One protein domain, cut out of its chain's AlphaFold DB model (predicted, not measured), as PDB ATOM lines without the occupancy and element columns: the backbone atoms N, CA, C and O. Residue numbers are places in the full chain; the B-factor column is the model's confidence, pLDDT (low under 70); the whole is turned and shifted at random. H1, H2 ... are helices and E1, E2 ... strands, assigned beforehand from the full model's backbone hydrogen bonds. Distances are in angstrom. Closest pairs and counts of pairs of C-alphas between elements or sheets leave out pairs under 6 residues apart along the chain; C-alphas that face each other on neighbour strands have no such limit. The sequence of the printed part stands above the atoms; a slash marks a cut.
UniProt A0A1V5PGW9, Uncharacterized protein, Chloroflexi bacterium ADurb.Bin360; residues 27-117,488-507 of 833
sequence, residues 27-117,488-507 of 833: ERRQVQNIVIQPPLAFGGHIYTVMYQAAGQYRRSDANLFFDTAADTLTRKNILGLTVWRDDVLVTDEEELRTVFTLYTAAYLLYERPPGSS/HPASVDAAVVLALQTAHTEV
ATOM      1  N   GLU A  27     175.468 192.720 107.165       46.59
ATOM      2  CA  GLU A  27     173.994 192.759 107.102       46.59
ATOM      3  C   GLU A  27     173.413 191.880 105.975       46.59
ATOM      4  O   GLU A  27     172.314 191.344 106.108       46.59
ATOM      5  N   ARG A  28     174.134 191.696 104.857       47.25
ATOM      6  CA  ARG A  28     173.718 190.828 103.733       47.25
ATOM      7  C   ARG A  28     173.978 189.343 103.968       47.25
ATOM      8  O   ARG A  28     173.470 188.522 103.198       47.25
ATOM      9  N   ARG A  29     174.722 188.962 105.009       52.72
ATOM     10  CA  ARG A  29     174.719 187.578 105.496       52.72
ATOM     11  C   ARG A  29     173.365 187.354 106.157       52.72
ATOM     12  O   ARG A  29     173.185 187.699 107.314       52.72
ATOM     13  N   GLN A  30     172.405 186.813 105.404       58.41
ATOM     14  CA  GLN A  30     171.127 186.369 105.957       58.41
ATOM     15  C   GLN A  30     171.414 185.452 107.148       58.41
ATOM     16  O   GLN A  30     171.844 184.315 106.955       58.41
ATOM     17  N   VAL A  31     171.222 185.969 108.363       65.19
ATOM     18  CA  VAL A  31     171.279 185.168 109.579       65.19
ATOM     19  C   VAL A  31     170.116 184.193 109.487       65.19
ATOM     20  O   VAL A  31     168.953 184.596 109.488       65.19
ATOM     21  N   GLN A  32     170.434 182.918 109.294       70.81
ATOM     22  CA  GLN A  32     169.428 181.867 109.244       70.81
ATOM     23  C   GLN A  32     169.251 181.305 110.648       70.81
ATOM     24  O   GLN A  32     170.215 180.833 111.251       70.81
ATOM     25  N   ASN A  33     168.012 181.345 111.135       75.75
ATOM     26  CA  ASN A  33     167.604 180.641 112.343       75.75
ATOM     27  C   ASN A  33     167.300 179.199 111.961       75.75
ATOM     28  O   ASN A  33     166.369 178.936 111.196       75.75
ATOM     29  N   ILE A  34     168.103 178.270 112.467       76.25
ATOM     30  CA  ILE A  34     167.976 176.852 112.157       76.25
ATOM     31  C   ILE A  34     167.666 176.114 113.446       76.25
ATOM     32  O   ILE A  34     168.408 176.204 114.422       76.25
ATOM     33  N   VAL A  35     166.558 175.381 113.438       81.31
ATOM     34  CA  VAL A  35     166.168 174.509 114.542       81.31
ATOM     35  C   VAL A  35     166.795 173.138 114.327       81.31
ATOM     36  O   VAL A  35     166.631 172.533 113.265       81.31
ATOM     37  N   ILE A  36     167.500 172.644 115.340       79.94
ATOM     38  CA  ILE A  36     168.025 171.283 115.368       79.94
ATOM     39  C   ILE A  36     166.843 170.331 115.531       79.94
ATOM     40  O   ILE A  36     166.049 170.447 116.460       79.94
ATOM     41  N   GLN A  37     166.724 169.408 114.584       80.69
ATOM     42  CA  GLN A  37     165.691 168.382 114.550       80.69
ATOM     43  C   GLN A  37     166.364 167.011 114.561       80.69
ATOM     44  O   GLN A  37     167.371 166.850 113.856       80.69
ATOM     45  N   PRO A  38     165.805 166.023 115.273       86.94
ATOM     46  CA  PRO A  38     164.630 166.068 116.163       86.94
ATOM     47  C   PRO A  38     164.823 166.883 117.465       86.94
ATOM     48  O   PRO A  38     165.966 167.137 117.859       86.94
ATOM     49  N   PRO A  39     163.737 167.293 118.155       90.44
ATOM     50  CA  PRO A  39     163.818 167.826 119.515       90.44
ATOM     51  C   PRO A  39     164.225 166.731 120.518       90.44
ATOM     52  O   PRO A  39     164.122 165.542 120.216       90.44
ATOM     53  N   LEU A  40     164.667 167.122 121.713       92.06
ATOM     54  CA  LEU A  40     165.111 166.217 122.780       92.06
ATOM     55  C   LEU A  40     164.069 166.163 123.904       92.06
ATOM     56  O   LEU A  40     163.793 167.183 124.523       92.06
ATOM     57  N   ALA A  41     163.518 164.991 124.210       95.12
ATOM     58  CA  ALA A  41     162.656 164.791 125.374       95.12
ATOM     59  C   ALA A  41     163.478 164.306 126.574       95.12
ATOM     60  O   ALA A  41     164.091 163.243 126.507       95.12
ATOM     61  N   PHE A  42     163.489 165.056 127.674       94.88
ATOM     62  CA  PHE A  42     164.244 164.708 128.882       94.88
ATOM     63  C   PHE A  42     163.561 165.263 130.134       94.88
ATOM     64  O   PHE A  42     163.041 166.375 130.112       94.88
ATOM     65  N   GLY A  43     163.529 164.489 131.226       91.69
ATOM     66  CA  GLY A  43     162.961 164.944 132.502       91.69
ATOM     67  C   GLY A  43     161.484 165.357 132.433       91.69
ATOM     68  O   GLY A  43     161.051 166.213 133.196       91.69
ATOM     69  N   GLY A  44     160.714 164.793 131.496       92.56
ATOM     70  CA  GLY A  44     159.312 165.161 131.258       92.56
ATOM     71  C   GLY A  44     159.096 166.428 130.420       92.56
ATOM     72  O   GLY A  44     157.946 166.819 130.232       92.56
ATOM     73  N   HIS A  45     160.160 167.032 129.891       96.12
ATOM     74  CA  HIS A  45     160.123 168.249 129.080       96.12
ATOM     75  C   HIS A  45     160.631 168.006 127.657       96.12
ATOM     76  O   HIS A  45     161.406 167.077 127.419       96.12
ATOM     77  N   ILE A  46     160.230 168.861 126.710       95.06
ATOM     78  CA  ILE A  46     160.759 168.867 125.343       95.06
ATOM     79  C   ILE A  46     161.681 170.071 125.162       95.06
ATOM     80  O   ILE A  46     161.272 171.229 125.268       95.06
ATOM     81  N   TYR A  47     162.930 169.776 124.827       94.00
ATOM     82  CA  TYR A  47     163.966 170.745 124.530       94.00
ATOM     83  C   TYR A  47     164.137 170.912 123.023       94.00
ATOM     84  O   TYR A  47     164.219 169.940 122.271       94.00
ATOM     85  N   THR A  48     164.219 172.163 122.583       90.88
ATOM     86  CA  THR A  48     164.485 172.530 121.193       90.88
ATOM     87  C   THR A  48     165.666 173.485 121.140       90.88
ATOM     88  O   THR A  48     165.649 174.541 121.772       90.88
ATOM     89  N   VAL A  49     166.687 173.128 120.364       87.75
ATOM     90  CA  VAL A  49     167.871 173.967 120.161       87.75
ATOM     91  C   VAL A  49     167.766 174.672 118.819       87.75
ATOM     92  O   VAL A  49     167.579 174.039 117.780       87.75
ATOM     93  N   MET A  50     167.914 175.989 118.834       86.19
ATOM     94  CA  MET A  50     168.006 176.834 117.653       86.19
ATOM     95  C   MET A  50     169.390 177.469 117.609       86.19
ATOM     96  O   MET A  50     169.913 177.887 118.638       86.19
ATOM     97  N   TYR A  51     169.986 177.578 116.427       81.62
ATOM     98  CA  TYR A  51     171.207 178.355 116.256       81.62
ATOM     99  C   TYR A  51     171.084 179.338 115.099       81.62
ATOM    100  O   TYR A  51     170.363 179.113 114.124       81.62
ATOM    101  N   GLN A  52     171.808 180.440 115.239       80.69
ATOM    102  CA  GLN A  52     171.896 181.524 114.274       80.69
ATOM    103  C   GLN A  52     173.209 181.372 113.508       80.69
ATOM    104  O   GLN A  52     174.272 181.343 114.127       80.69
ATOM    105  N   ALA A  53     173.169 181.260 112.180       76.00
ATOM    106  CA  ALA A  53     174.378 181.079 111.370       76.00
ATOM    107  C   ALA A  53     174.516 182.125 110.259       76.00
ATOM    108  O   ALA A  53     173.543 182.494 109.600       76.00
ATOM    109  N   ALA A  54     175.757 182.549 110.008       65.75
ATOM    110  CA  ALA A  54     176.131 183.356 108.850       65.75
ATOM    111  C   ALA A  54     176.523 182.446 107.665       65.75
ATOM    112  O   ALA A  54     177.705 182.212 107.415       65.75
ATOM    113  N   GLY A  55     175.540 181.911 106.927       61.31
ATOM    114  CA  GLY A  55     175.787 181.090 105.728       61.31
ATOM    115  C   GLY A  55     174.635 180.157 105.329       61.31
ATOM    116  O   GLY A  55     173.618 180.087 106.008       61.31
ATOM    117  N   GLN A  56     174.794 179.432 104.210       53.34
ATOM    118  CA  GLN A  56     173.849 178.386 103.785       53.34
ATOM    119  C   GLN A  56     174.089 177.097 104.583       53.34
ATOM    120  O   GLN A  56     175.131 176.460 104.431       53.34
ATOM    121  N   TYR A  57     173.111 176.708 105.398       52.06
ATOM    122  CA  TYR A  57     173.120 175.460 106.166       52.06
ATOM    123  C   TYR A  57     173.096 174.207 105.286       52.06
ATOM    124  O   TYR A  57     172.348 174.138 104.306       52.06
ATOM    125  N   ARG A  58     173.843 173.169 105.680       55.09
ATOM    126  CA  ARG A  58     173.662 171.805 105.174       55.09
ATOM    127  C   ARG A  58     173.102 170.932 106.291       55.09
ATOM    128  O   ARG A  58     173.623 170.925 107.393       55.09
ATOM    129  N   ARG A  59     172.107 170.090 105.990       46.06
ATOM    130  CA  ARG A  59     171.525 169.105 106.935       46.06
ATOM    131  C   ARG A  59     172.574 168.194 107.610       46.06
ATOM    132  O   ARG A  59     172.338 167.676 108.691       46.06
ATOM    133  N   SER A  60     173.753 168.039 106.997       49.06
ATOM    134  CA  SER A  60     174.937 167.364 107.553       49.06
ATOM    135  C   SER A  60     175.611 168.091 108.728       49.06
ATOM    136  O   SER A  60     176.430 167.491 109.427       49.06
ATOM    137  N   ASP A  61     175.288 169.364 108.960       49.41
ATOM    138  CA  ASP A  61     175.876 170.190 110.016       49.41
ATOM    139  C   ASP A  61     175.185 169.967 111.370       49.41
ATOM    140  O   ASP A  61     175.654 170.495 112.371       49.41
ATOM    141  N   ALA A  62     174.164 169.094 111.438       48.38
ATOM    142  CA  ALA A  62     173.629 168.536 112.690       48.38
ATOM    143  C   ALA A  62     174.728 167.941 113.597       48.38
ATOM    144  O   ALA A  62     174.546 167.859 114.806       48.38
ATOM    145  N   ASN A  63     175.915 167.660 113.035       55.75
ATOM    146  CA  ASN A  63     177.165 167.450 113.763       55.75
ATOM    147  C   ASN A  63     177.678 168.711 114.518       55.75
ATOM    148  O   ASN A  63     178.889 168.876 114.684       55.75
ATOM    149  N   LEU A  64     176.820 169.625 114.971       55.81
ATOM    150  CA  LEU A  64     177.216 170.928 115.508       55.81
ATOM    151  C   LEU A  64     178.074 170.805 116.784       55.81
ATOM    152  O   LEU A  64     179.112 171.460 116.853       55.81
ATOM    153  N   PHE A  65     177.703 169.889 117.689       55.81
ATOM    154  CA  PHE A  65     178.307 169.673 119.018       55.81
ATOM    155  C   PHE A  65     179.316 168.504 119.098       55.81
ATOM    156  O   PHE A  65     179.708 168.101 120.185       55.81
ATOM    157  N   PHE A  66     179.740 167.945 117.957       54.00
ATOM    158  CA  PHE A  66     180.544 166.700 117.874       54.00
ATOM    159  C   PHE A  66     182.007 166.930 117.551       54.00
ATOM    160  O   PHE A  66     182.799 165.994 117.537       54.00
ATOM    161  N   ASP A  67     182.355 168.153 117.177       57.12
ATOM    162  CA  ASP A  67     183.754 168.494 117.019       57.12
ATOM    163  C   ASP A  67     184.258 168.844 118.420       57.12
ATOM    164  O   ASP A  67     183.651 169.641 119.138       57.12
ATOM    165  N   THR A  68     185.301 168.138 118.841       52.91
ATOM    166  CA  THR A  68     185.848 168.170 120.204       52.91
ATOM    167  C   THR A  68     186.610 169.461 120.491       52.91
ATOM    168  O   THR A  68     187.012 169.725 121.621       52.91
ATOM    169  N   ALA A  69     186.806 170.292 119.470       60.31
ATOM    170  CA  ALA A  69     187.522 171.545 119.571       60.31
ATOM    171  C   ALA A  69     186.633 172.696 120.073       60.31
ATOM    172  O   ALA A  69     185.507 172.908 119.625       60.31
ATOM    173  N   ALA A  70     187.191 173.515 120.963       61.34
ATOM    174  CA  ALA A  70     186.494 174.659 121.554       61.34
ATOM    175  C   ALA A  70     186.087 175.746 120.531       61.34
ATOM    176  O   ALA A  70     185.174 176.528 120.782       61.34
ATOM    177  N   ASP A  71     186.744 175.812 119.369       66.44
ATOM    178  CA  ASP A  71     186.531 176.838 118.339       66.44
ATOM    179  C   ASP A  71     185.559 176.409 117.222       66.44
ATOM    180  O   ASP A  71     185.336 177.160 116.267       66.44
ATOM    181  N   THR A  72     184.963 175.216 117.318       69.12
ATOM    182  CA  THR A  72     184.059 174.663 116.298       69.12
ATOM    183  C   THR A  72     182.907 175.595 115.963       69.12
ATOM    184  O   THR A  72     182.570 175.745 114.787       69.12
ATOM    185  N   LEU A  73     182.299 176.225 116.972       72.94
ATOM    186  CA  LEU A  73     181.157 177.116 116.767       72.94
ATOM    187  C   LEU A  73     181.552 178.319 115.901       72.94
ATOM    188  O   LEU A  73     180.882 178.634 114.916       72.94
ATOM    189  N   THR A  74     182.719 178.900 116.192       71.69
ATOM    190  CA  THR A  74     183.324 179.982 115.410       71.69
ATOM    191  C   THR A  74     183.673 179.523 113.997       71.69
ATOM    192  O   THR A  74     183.315 180.190 113.028       71.69
ATOM    193  N   ARG A  75     184.315 178.354 113.842       71.50
ATOM    194  CA  ARG A  75     184.666 177.786 112.525       71.50
ATOM    195  C   ARG A  75     183.439 177.516 111.653       71.50
ATOM    196  O   ARG A  75     183.520 177.635 110.431       71.50
ATOM    197  N   LYS A  76     182.301 177.185 112.266       70.12
ATOM    198  CA  LYS A  76     181.013 176.970 111.589       70.12
ATOM    199  C   LYS A  76     180.196 178.254 111.396       70.12
ATOM    200  O   LYS A  76     179.080 178.175 110.892       70.12
ATOM    201  N   ASN A  77     180.749 179.424 111.730       75.19
ATOM    202  CA  ASN A  77     180.075 180.725 111.654       75.19
ATOM    203  C   ASN A  77     178.729 180.754 112.401       75.19
ATOM    204  O   ASN A  77     177.764 181.359 111.924       75.19
ATOM    205  N   ILE A  78     178.659 180.084 113.554       77.81
ATOM    206  CA  ILE A  78     177.500 180.146 114.443       77.81
ATOM    207  C   ILE A  78     177.639 181.402 115.296       77.81
ATOM    208  O   ILE A  78     178.633 181.593 115.990       77.81
ATOM    209  N   LEU A  79     176.646 182.275 115.179       78.25
ATOM    210  CA  LEU A  79     176.603 183.602 115.784       78.25
ATOM    211  C   LEU A  79     175.825 183.620 117.102       78.25
ATOM    212  O   LEU A  79     176.039 184.518 117.907       78.25
ATOM    213  N   GLY A  80     174.941 182.644 117.314       82.75
ATOM    214  CA  GLY A  80     174.100 182.554 118.503       82.75
ATOM    215  C   GLY A  80     173.474 181.174 118.665       82.75
ATOM    216  O   GLY A  80     173.323 180.431 117.689       82.75
ATOM    217  N   LEU A  81     173.126 180.838 119.904       87.56
ATOM    218  CA  LEU A  81     172.464 179.596 120.301       87.56
ATOM    219  C   LEU A  81     171.316 179.921 121.256       87.56
ATOM    220  O   LEU A  81     171.498 180.663 122.209       87.56
ATOM    221  N   THR A  82     170.156 179.320 121.040       89.62
ATOM    222  CA  THR A  82     168.981 179.506 121.893       89.62
ATOM    223  C   THR A  82     168.395 178.138 122.211       89.62
ATOM    224  O   THR A  82     168.193 177.323 121.309       89.62
ATOM    225  N   VAL A  83     168.111 177.872 123.485       91.62
ATOM    226  CA  VAL A  83     167.511 176.610 123.935       91.62
ATOM    227  C   VAL A  83     166.156 176.898 124.559       91.62
ATOM    228  O   VAL A  83     166.038 177.750 125.436       91.62
ATOM    229  N   TRP A  84     165.139 176.174 124.108       93.75
ATOM    230  CA  TRP A  84     163.768 176.295 124.588       93.75
ATOM    231  C   TRP A  84     163.349 175.006 125.282       93.75
ATOM    232  O   TRP A  84     163.529 173.938 124.702       93.75
ATOM    233  N   ARG A  85     162.772 175.108 126.479       95.00
ATOM    234  CA  ARG A  85     162.095 174.032 127.209       95.00
ATOM    235  C   ARG A  85     160.602 174.310 127.210       95.00
ATOM    236  O   ARG A  85     160.191 175.269 127.856       95.00
ATOM    237  N   ASP A  86     159.807 173.498 126.521       93.00
ATOM    238  CA  ASP A  86     158.350 173.687 126.416       93.00
ATOM    239  C   ASP A  86     157.969 175.157 126.128       93.00
ATOM    240  O   ASP A  86     157.175 175.771 126.839       93.00
ATOM    241  N   ASP A  87     158.620 175.751 125.122       88.56
ATOM    242  CA  ASP A  87     158.471 177.159 124.715       88.56
ATOM    243  C   ASP A  87     158.976 178.220 125.720       88.56
ATOM    244  O   ASP A  87     158.768 179.420 125.522       88.56
ATOM    245  N   VAL A  88     159.707 177.825 126.765       92.94
ATOM    246  CA  VAL A  88     160.391 178.731 127.703       92.94
ATOM    247  C   VAL A  88     161.888 178.783 127.407       92.94
ATOM    248  O   VAL A  88     162.548 177.750 127.332       92.94
ATOM    249  N   LEU A  89     162.440 179.989 127.271       92.81
ATOM    250  CA  LEU A  89     163.877 180.189 127.087       92.81
ATOM    251  C   LEU A  89     164.653 179.689 128.315       92.81
ATOM    252  O   LEU A  89     164.404 180.138 129.435       92.81
ATOM    253  N   VAL A  90     165.609 178.788 128.095       93.31
ATOM    254  CA  VAL A  90     166.483 178.256 129.144       93.31
ATOM    255  C   VAL A  90     167.673 179.193 129.338       93.31
ATOM    256  O   VAL A  90     168.399 179.498 128.393       93.31
ATOM    257  N   THR A  91     167.884 179.636 130.577       92.31
ATOM    258  CA  THR A  91     169.017 180.492 130.974       92.31
ATOM    259  C   THR A  91     169.858 179.887 132.096       92.31
ATOM    260  O   THR A  91     170.787 180.532 132.572       92.31
ATOM    261  N   ASP A  92     169.502 178.693 132.569       93.00
ATOM    262  CA  ASP A  92     170.260 177.973 133.586       93.00
ATOM    263  C   ASP A  92     171.464 177.269 132.941       93.00
ATOM    264  O   ASP A  92     171.318 176.554 131.950       93.00
ATOM    265  N   GLU A  93     172.664 177.514 133.472       90.25
ATOM    266  CA  GLU A  93     173.916 177.009 132.896       90.25
ATOM    267  C   GLU A  93     173.983 175.473 132.903       90.25
ATOM    268  O   GLU A  93     174.395 174.870 131.907       90.25
ATOM    269  N   GLU A  94     173.561 174.845 134.004       90.38
ATOM    270  CA  GLU A  94     173.601 173.390 134.171       90.38
ATOM    271  C   GLU A  94     172.573 172.707 133.275       90.38
ATOM    272  O   GLU A  94     172.874 171.703 132.626       90.38
ATOM    273  N   GLU A  95     171.374 173.276 133.171       93.88
ATOM    274  CA  GLU A  95     170.340 172.780 132.271       93.88
ATOM    275  C   GLU A  95     170.792 172.862 130.805       93.88
ATOM    276  O   GLU A  95     170.677 171.878 130.071       93.88
ATOM    277  N   LEU A  96     171.382 173.988 130.382       92.12
ATOM    278  CA  LEU A  96     171.950 174.140 129.036       92.12
ATOM    279  C   LEU A  96     173.037 173.096 128.759       92.12
ATOM    280  O   LEU A  96     173.031 172.460 127.704       92.12
ATOM    281  N   ARG A  97     173.955 172.898 129.710       91.00
ATOM    282  CA  ARG A  97     175.022 171.897 129.618       91.00
ATOM    283  C   ARG A  97     174.463 170.495 129.456       91.00
ATOM    284  O   ARG A  97     174.890 169.783 128.548       91.00
ATOM    285  N   THR A  98     173.509 170.103 130.300       92.06
ATOM    286  CA  THR A  98     172.859 168.794 130.213       92.06
ATOM    287  C   THR A  98     172.198 168.624 128.851       92.06
ATOM    288  O   THR A  98     172.458 167.631 128.177       92.06
ATOM    289  N   VAL A  99     171.431 169.611 128.378       92.19
ATOM    290  CA  VAL A  99     170.778 169.548 127.061       92.19
ATOM    291  C   VAL A  99     171.799 169.366 125.936       92.19
ATOM    292  O   VAL A  99     171.632 168.470 125.111       92.19
ATOM    293  N   PHE A 100     172.877 170.155 125.899       90.88
ATOM    294  CA  PHE A 100     173.898 170.024 124.854       90.88
ATOM    295  C   PHE A 100     174.638 168.683 124.918       90.88
ATOM    296  O   PHE A 100     174.803 168.038 123.883       90.88
ATOM    297  N   THR A 101     175.014 168.216 126.112       90.25
ATOM    298  CA  THR A 101     175.633 166.895 126.308       90.25
ATOM    299  C   THR A 101     174.712 165.768 125.842       90.25
ATOM    300  O   THR A 101     175.153 164.849 125.147       90.25
ATOM    301  N   LEU A 102     173.419 165.842 126.171       91.81
ATOM    302  CA  LEU A 102     172.429 164.850 125.757       91.81
ATOM    303  C   LEU A 102     172.146 164.903 124.257       91.81
ATOM    304  O   LEU A 102     171.969 163.851 123.654       91.81
ATOM    305  N   TYR A 103     172.168 166.075 123.624       88.62
ATOM    306  CA  TYR A 103     172.093 166.175 122.164       88.62
ATOM    307  C   TYR A 103     173.292 165.511 121.479       88.62
ATOM    308  O   TYR A 103     173.114 164.815 120.474       88.62
ATOM    309  N   THR A 104     174.500 165.676 122.031       86.75
ATOM    310  CA  THR A 104     175.695 164.964 121.558       86.75
ATOM    311  C   THR A 104     175.525 163.451 121.722       86.75
ATOM    312  O   THR A 104     175.708 162.690 120.773       86.75
ATOM    313  N   ALA A 105     175.082 162.986 122.887       90.25
ATOM    314  CA  ALA A 105     174.836 161.563 123.105       90.25
ATOM    315  C   ALA A 105     173.731 160.998 122.194       90.25
ATOM    316  O   ALA A 105     173.911 159.940 121.592       90.25
ATOM    317  N   ALA A 106     172.625 161.724 122.025       89.75
ATOM    318  CA  ALA A 106     171.477 161.307 121.228       89.75
ATOM    319  C   ALA A 106     171.845 161.146 119.754       89.75
ATOM    320  O   ALA A 106     171.556 160.128 119.141       89.75
ATOM    321  N   TYR A 107     172.553 162.097 119.164       85.06
ATOM    322  CA  TYR A 107     172.984 161.946 117.778       85.06
ATOM    323  C   TYR A 107     173.948 160.765 117.588       85.06
ATOM    324  O   TYR A 107     173.828 160.030 116.604       85.06
ATOM    325  N   LEU A 108     174.892 160.553 118.517       85.19
ATOM    326  CA  LEU A 108     175.748 159.366 118.477       85.19
ATOM    327  C   LEU A 108     174.934 158.088 118.664       85.19
ATOM    328  O   LEU A 108     175.320 157.064 118.134       85.19
ATOM    329  N   LEU A 109     173.805 158.119 119.358       89.38
ATOM    330  CA  LEU A 109     172.921 156.970 119.503       89.38
ATOM    331  C   LEU A 109     172.074 156.708 118.238       89.38
ATOM    332  O   LEU A 109     172.057 155.584 117.730       89.38
ATOM    333  N   TYR A 110     171.400 157.736 117.714       86.19
ATOM    334  CA  TYR A 110     170.344 157.619 116.698       86.19
ATOM    335  C   TYR A 110     170.814 157.813 115.246       86.19
ATOM    336  O   TYR A 110     170.251 157.201 114.330       86.19
ATOM    337  N   GLU A 111     171.819 158.662 115.013       82.31
ATOM    338  CA  GLU A 111     172.237 159.092 113.668       82.31
ATOM    339  C   GLU A 111     173.588 158.510 113.265       82.31
ATOM    340  O   GLU A 111     173.761 158.008 112.151       82.31
ATOM    341  N   ARG A 112     174.558 158.546 114.182       80.12
ATOM    342  CA  ARG A 112     175.915 158.062 113.939       80.12
ATOM    343  C   ARG A 112     176.391 157.178 115.092       80.12
ATOM    344  O   ARG A 112     177.343 157.568 115.771       80.12
ATOM    345  N   PRO A 113     175.781 155.985 115.277       74.00
ATOM    346  CA  PRO A 113     176.278 154.985 116.215       74.00
ATOM    347  C   PRO A 113     177.782 154.841 116.032       74.00
ATOM    348  O   PRO A 113     178.214 154.565 114.903       74.00
ATOM    349  N   PRO A 114     178.592 155.048 117.090       72.75
ATOM    350  CA  PRO A 114     179.991 154.702 117.002       72.75
ATOM    351  C   PRO A 114     180.042 153.248 116.540       72.75
ATOM    352  O   PRO A 114     179.321 152.388 117.064       72.75
ATOM    353  N   GLY A 115     180.857 152.985 115.512       64.19
ATOM    354  CA  GLY A 115     181.218 151.608 115.193       64.19
ATOM    355  C   GLY A 115     181.745 150.945 116.462       64.19
ATOM    356  O   GLY A 115     182.155 151.654 117.381       64.19
ATOM    357  N   SER A 116     181.729 149.610 116.538       57.19
ATOM    358  CA  SER A 116     182.407 148.900 117.626       57.19
ATOM    359  C   SER A 116     183.796 149.515 117.777       57.19
ATOM    360  O   SER A 116     184.629 149.360 116.881       57.19
ATOM    361  N   SER A 117     184.011 150.290 118.837       48.94
ATOM    362  CA  SER A 117     185.190 151.124 119.070       48.94
ATOM    363  C   SER A 117     186.374 150.256 119.501       48.94
ATOM    364  O   SER A 117     187.175 150.631 120.344       48.94
ATOM    365  N   HIS A 488     183.048 165.358 128.854       79.31
ATOM    366  CA  HIS A 488     183.071 166.819 128.955       79.31
ATOM    367  C   HIS A 488     183.630 167.440 127.667       79.31
ATOM    368  O   HIS A 488     184.775 167.899 127.644       79.31
ATOM    369  N   PRO A 489     182.862 167.460 126.565       78.75
ATOM    370  CA  PRO A 489     183.349 168.030 125.318       78.75
ATOM    371  C   PRO A 489     183.586 169.536 125.485       78.75
ATOM    372  O   PRO A 489     182.676 170.269 125.877       78.75
ATOM    373  N   ALA A 490     184.765 170.039 125.107       77.75
ATOM    374  CA  ALA A 490     185.064 171.476 125.181       77.75
ATOM    375  C   ALA A 490     184.100 172.335 124.333       77.75
ATOM    376  O   ALA A 490     183.868 173.512 124.615       77.75
ATOM    377  N   SER A 491     183.500 171.744 123.296       77.88
ATOM    378  CA  SER A 491     182.466 172.379 122.479       77.88
ATOM    379  C   SER A 491     181.139 172.581 123.216       77.88
ATOM    380  O   SER A 491     180.424 173.529 122.888       77.88
ATOM    381  N   VAL A 492     180.821 171.769 124.235       85.75
ATOM    382  CA  VAL A 492     179.647 171.974 125.102       85.75
ATOM    383  C   VAL A 492     179.843 173.221 125.960       85.75
ATOM    384  O   VAL A 492     178.949 174.060 126.009       85.75
ATOM    385  N   ASP A 493     181.022 173.410 126.558       83.62
ATOM    386  CA  ASP A 493     181.342 174.631 127.312       83.62
ATOM    387  C   ASP A 493     181.205 175.890 126.446       83.62
ATOM    388  O   ASP A 493     180.567 176.869 126.845       83.62
ATOM    389  N   ALA A 494     181.743 175.850 125.225       82.00
ATOM    390  CA  ALA A 494     181.601 176.942 124.267       82.00
ATOM    391  C   ALA A 494     180.129 177.193 123.881       82.00
ATOM    392  O   ALA A 494     179.712 178.346 123.757       82.00
ATOM    393  N   ALA A 495     179.334 176.129 123.720       85.00
ATOM    394  CA  ALA A 495     177.914 176.220 123.390       85.00
ATOM    395  C   ALA A 495     177.093 176.839 124.524       85.00
ATOM    396  O   ALA A 495     176.264 177.708 124.261       85.00
ATOM    397  N   VAL A 496     177.359 176.455 125.774       89.00
ATOM    398  CA  VAL A 496     176.715 177.028 126.964       89.00
ATOM    399  C   VAL A 496     177.011 178.521 127.069       89.00
ATOM    400  O   VAL A 496     176.088 179.319 127.222       89.00
ATOM    401  N   VAL A 497     178.279 178.923 126.920       86.94
ATOM    402  CA  VAL A 497     178.666 180.343 126.961       86.94
ATOM    403  C   VAL A 497     177.959 181.136 125.862       86.94
ATOM    404  O   VAL A 497     177.400 182.198 126.139       86.94
ATOM    405  N   LEU A 498     177.934 180.617 124.631       86.69
ATOM    406  CA  LEU A 498     177.250 181.273 123.519       86.69
ATOM    407  C   LEU A 498     175.732 181.347 123.746       86.69
ATOM    408  O   LEU A 498     175.117 182.366 123.428       86.69
ATOM    409  N   ALA A 499     175.129 180.305 124.322       88.94
ATOM    410  CA  ALA A 499     173.703 180.268 124.618       88.94
ATOM    411  C   ALA A 499     173.304 181.282 125.694       88.94
ATOM    412  O   ALA A 499     172.341 182.024 125.509       88.94
ATOM    413  N   LEU A 500     174.086 181.396 126.771       90.31
ATOM    414  CA  LEU A 500     173.877 182.410 127.808       90.31
ATOM    415  C   LEU A 500     174.026 183.830 127.248       90.31
ATOM    416  O   LEU A 500     173.182 184.689 127.505       90.31
ATOM    417  N   GLN A 501     175.060 184.081 126.439       88.62
ATOM    418  CA  GLN A 501     175.252 185.374 125.775       88.62
ATOM    419  C   GLN A 501     174.063 185.728 124.877       88.62
ATOM    420  O   GLN A 501     173.538 186.838 124.973       88.62
ATOM    421  N   THR A 502     173.616 184.772 124.059       85.69
ATOM    422  CA  THR A 502     172.475 184.945 123.152       85.69
ATOM    423  C   THR A 502     171.205 185.217 123.949       85.69
ATOM    424  O   THR A 502     170.529 186.204 123.678       85.69
ATOM    425  N   ALA A 503     170.926 184.430 124.992       86.25
ATOM    426  CA  ALA A 503     169.767 184.614 125.856       86.25
ATOM    427  C   ALA A 503     169.752 186.001 126.516       86.25
ATOM    428  O   ALA A 503     168.712 186.650 126.534       86.25
ATOM    429  N   HIS A 504     170.901 186.502 126.987       83.56
ATOM    430  CA  HIS A 504     171.010 187.848 127.560       83.56
ATOM    431  C   HIS A 504     170.724 188.970 126.555       83.56
ATOM    432  O   HIS A 504     170.180 190.005 126.941       83.56
ATOM    433  N   THR A 505     171.060 188.777 125.278       80.31
ATOM    434  CA  THR A 505     170.696 189.705 124.194       80.31
ATOM    435  C   THR A 505     169.275 189.517 123.672       80.31
ATOM    436  O   THR A 505     168.670 190.484 123.213       80.31
ATOM    437  N   GLU A 506     168.740 188.296 123.726       66.75
ATOM    438  CA  GLU A 506     167.440 187.947 123.162       66.75
ATOM    439  C   GLU A 506     166.279 188.263 124.090       66.75
ATOM    440  O   GLU A 506     165.182 188.263 123.562       66.75
ATOM    441  N   VAL A 507     166.455 188.570 125.387       47.78
ATOM    442  CA  VAL A 507     165.347 189.030 126.255       47.78
ATOM    443  C   VAL A 507     164.748 190.337 125.703       47.78
ATOM    444  O   VAL A 507     165.325 191.406 125.931       47.78
TER     445      VAL A 507
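This is residues 27 to 117 and 488 to 507 of the 833 residues of an uncharacterized protein of Chloroflexi bacterium ADurb.Bin360 (UniProt A0A1V5PGW9). A strongly twisted sheet of four strands, built round the long strand E3, has two long helices over one and the same face: H3 crosses the strands, and H4 stands up from the sheet over E4. E1 and E2 pair with different parts of E3 on one side of it, E4 on the other. The printed part has 111 residues, with four named helices and four named strands, which follow one another along the chain as E1, E2, E3, H1, H2, E4, H3, H4. The sheet is branched, with the antiparallel neighbour pairs E1 and E3, E2 and E3, and E3 and E4, and the class is mixed, helices and strands. It is compact, with a radius of gyration of the C-alphas of 13.5 A, and only just elongated, spanning 46 by 30 by 22 A.

E1, residues 31 to 35, is antiparallel to E3, residues 45 to 54, with N 34 and O 51 at 2.9 A. E2, residues 40 to 42, forms a hairpin with E3, with N 47 and O 40 at 2.7 A. E4, residues 78 to 85, is antiparallel to E3 on its other side, with N 50 and O 82 at 2.8 A. H1, residues 59 to 62, is not on the sheet. H2, residues 72 to 75, only grazes it with residues 72 to 74. H3, residues 93 to 110, has a height over the sheet of 7.8 A and runs across the strands, at 87 degrees to E3 on the local plane. H4, residues 490 to 506, stands up from the sheet at 74 degrees; its closest C-alphas to E4 are those of Ala 499 and Leu 81, 4.5 A apart. H3, with residues 93 to 101 alone, touches H4 at a steep tilt of 54 degrees, opposite ways, closest at C-alphas 96 and 496, 5.9 A apart. H4 touches H2 with residues 491 to 495 alone; the closest C-alphas, those of Thr 72 and Ser 491, are 6.8 A apart. Every O i to N i+4 pair is within hydrogen-bond range in H3 and H4; H1 and H2 are too short for such a pair, and their one O i to N i+3 pair is within range in H2 but not in H1.

E1 begins at C-alpha 31, (171.279, 185.168, 109.579). E3 measures 29.9 A, E4 20.9 A, H3 25.5 A and H4 24.2 A from first to last C-alpha. H4 ends at C-alpha 506, (167.440, 187.947, 123.162).

The C-alphas farthest apart, of Glu 27 and Ser 116, are 45.9 A apart. Residues 118 to 487 are not printed; C-alphas 117 and 488 across the cut are 18.7 A apart. Of the links printed whole, none is long. Mean pLDDT of the printed part is 78.1, under 70 at residues 27 to 31, 54 to 72, 115 to 117 and 506 to 507.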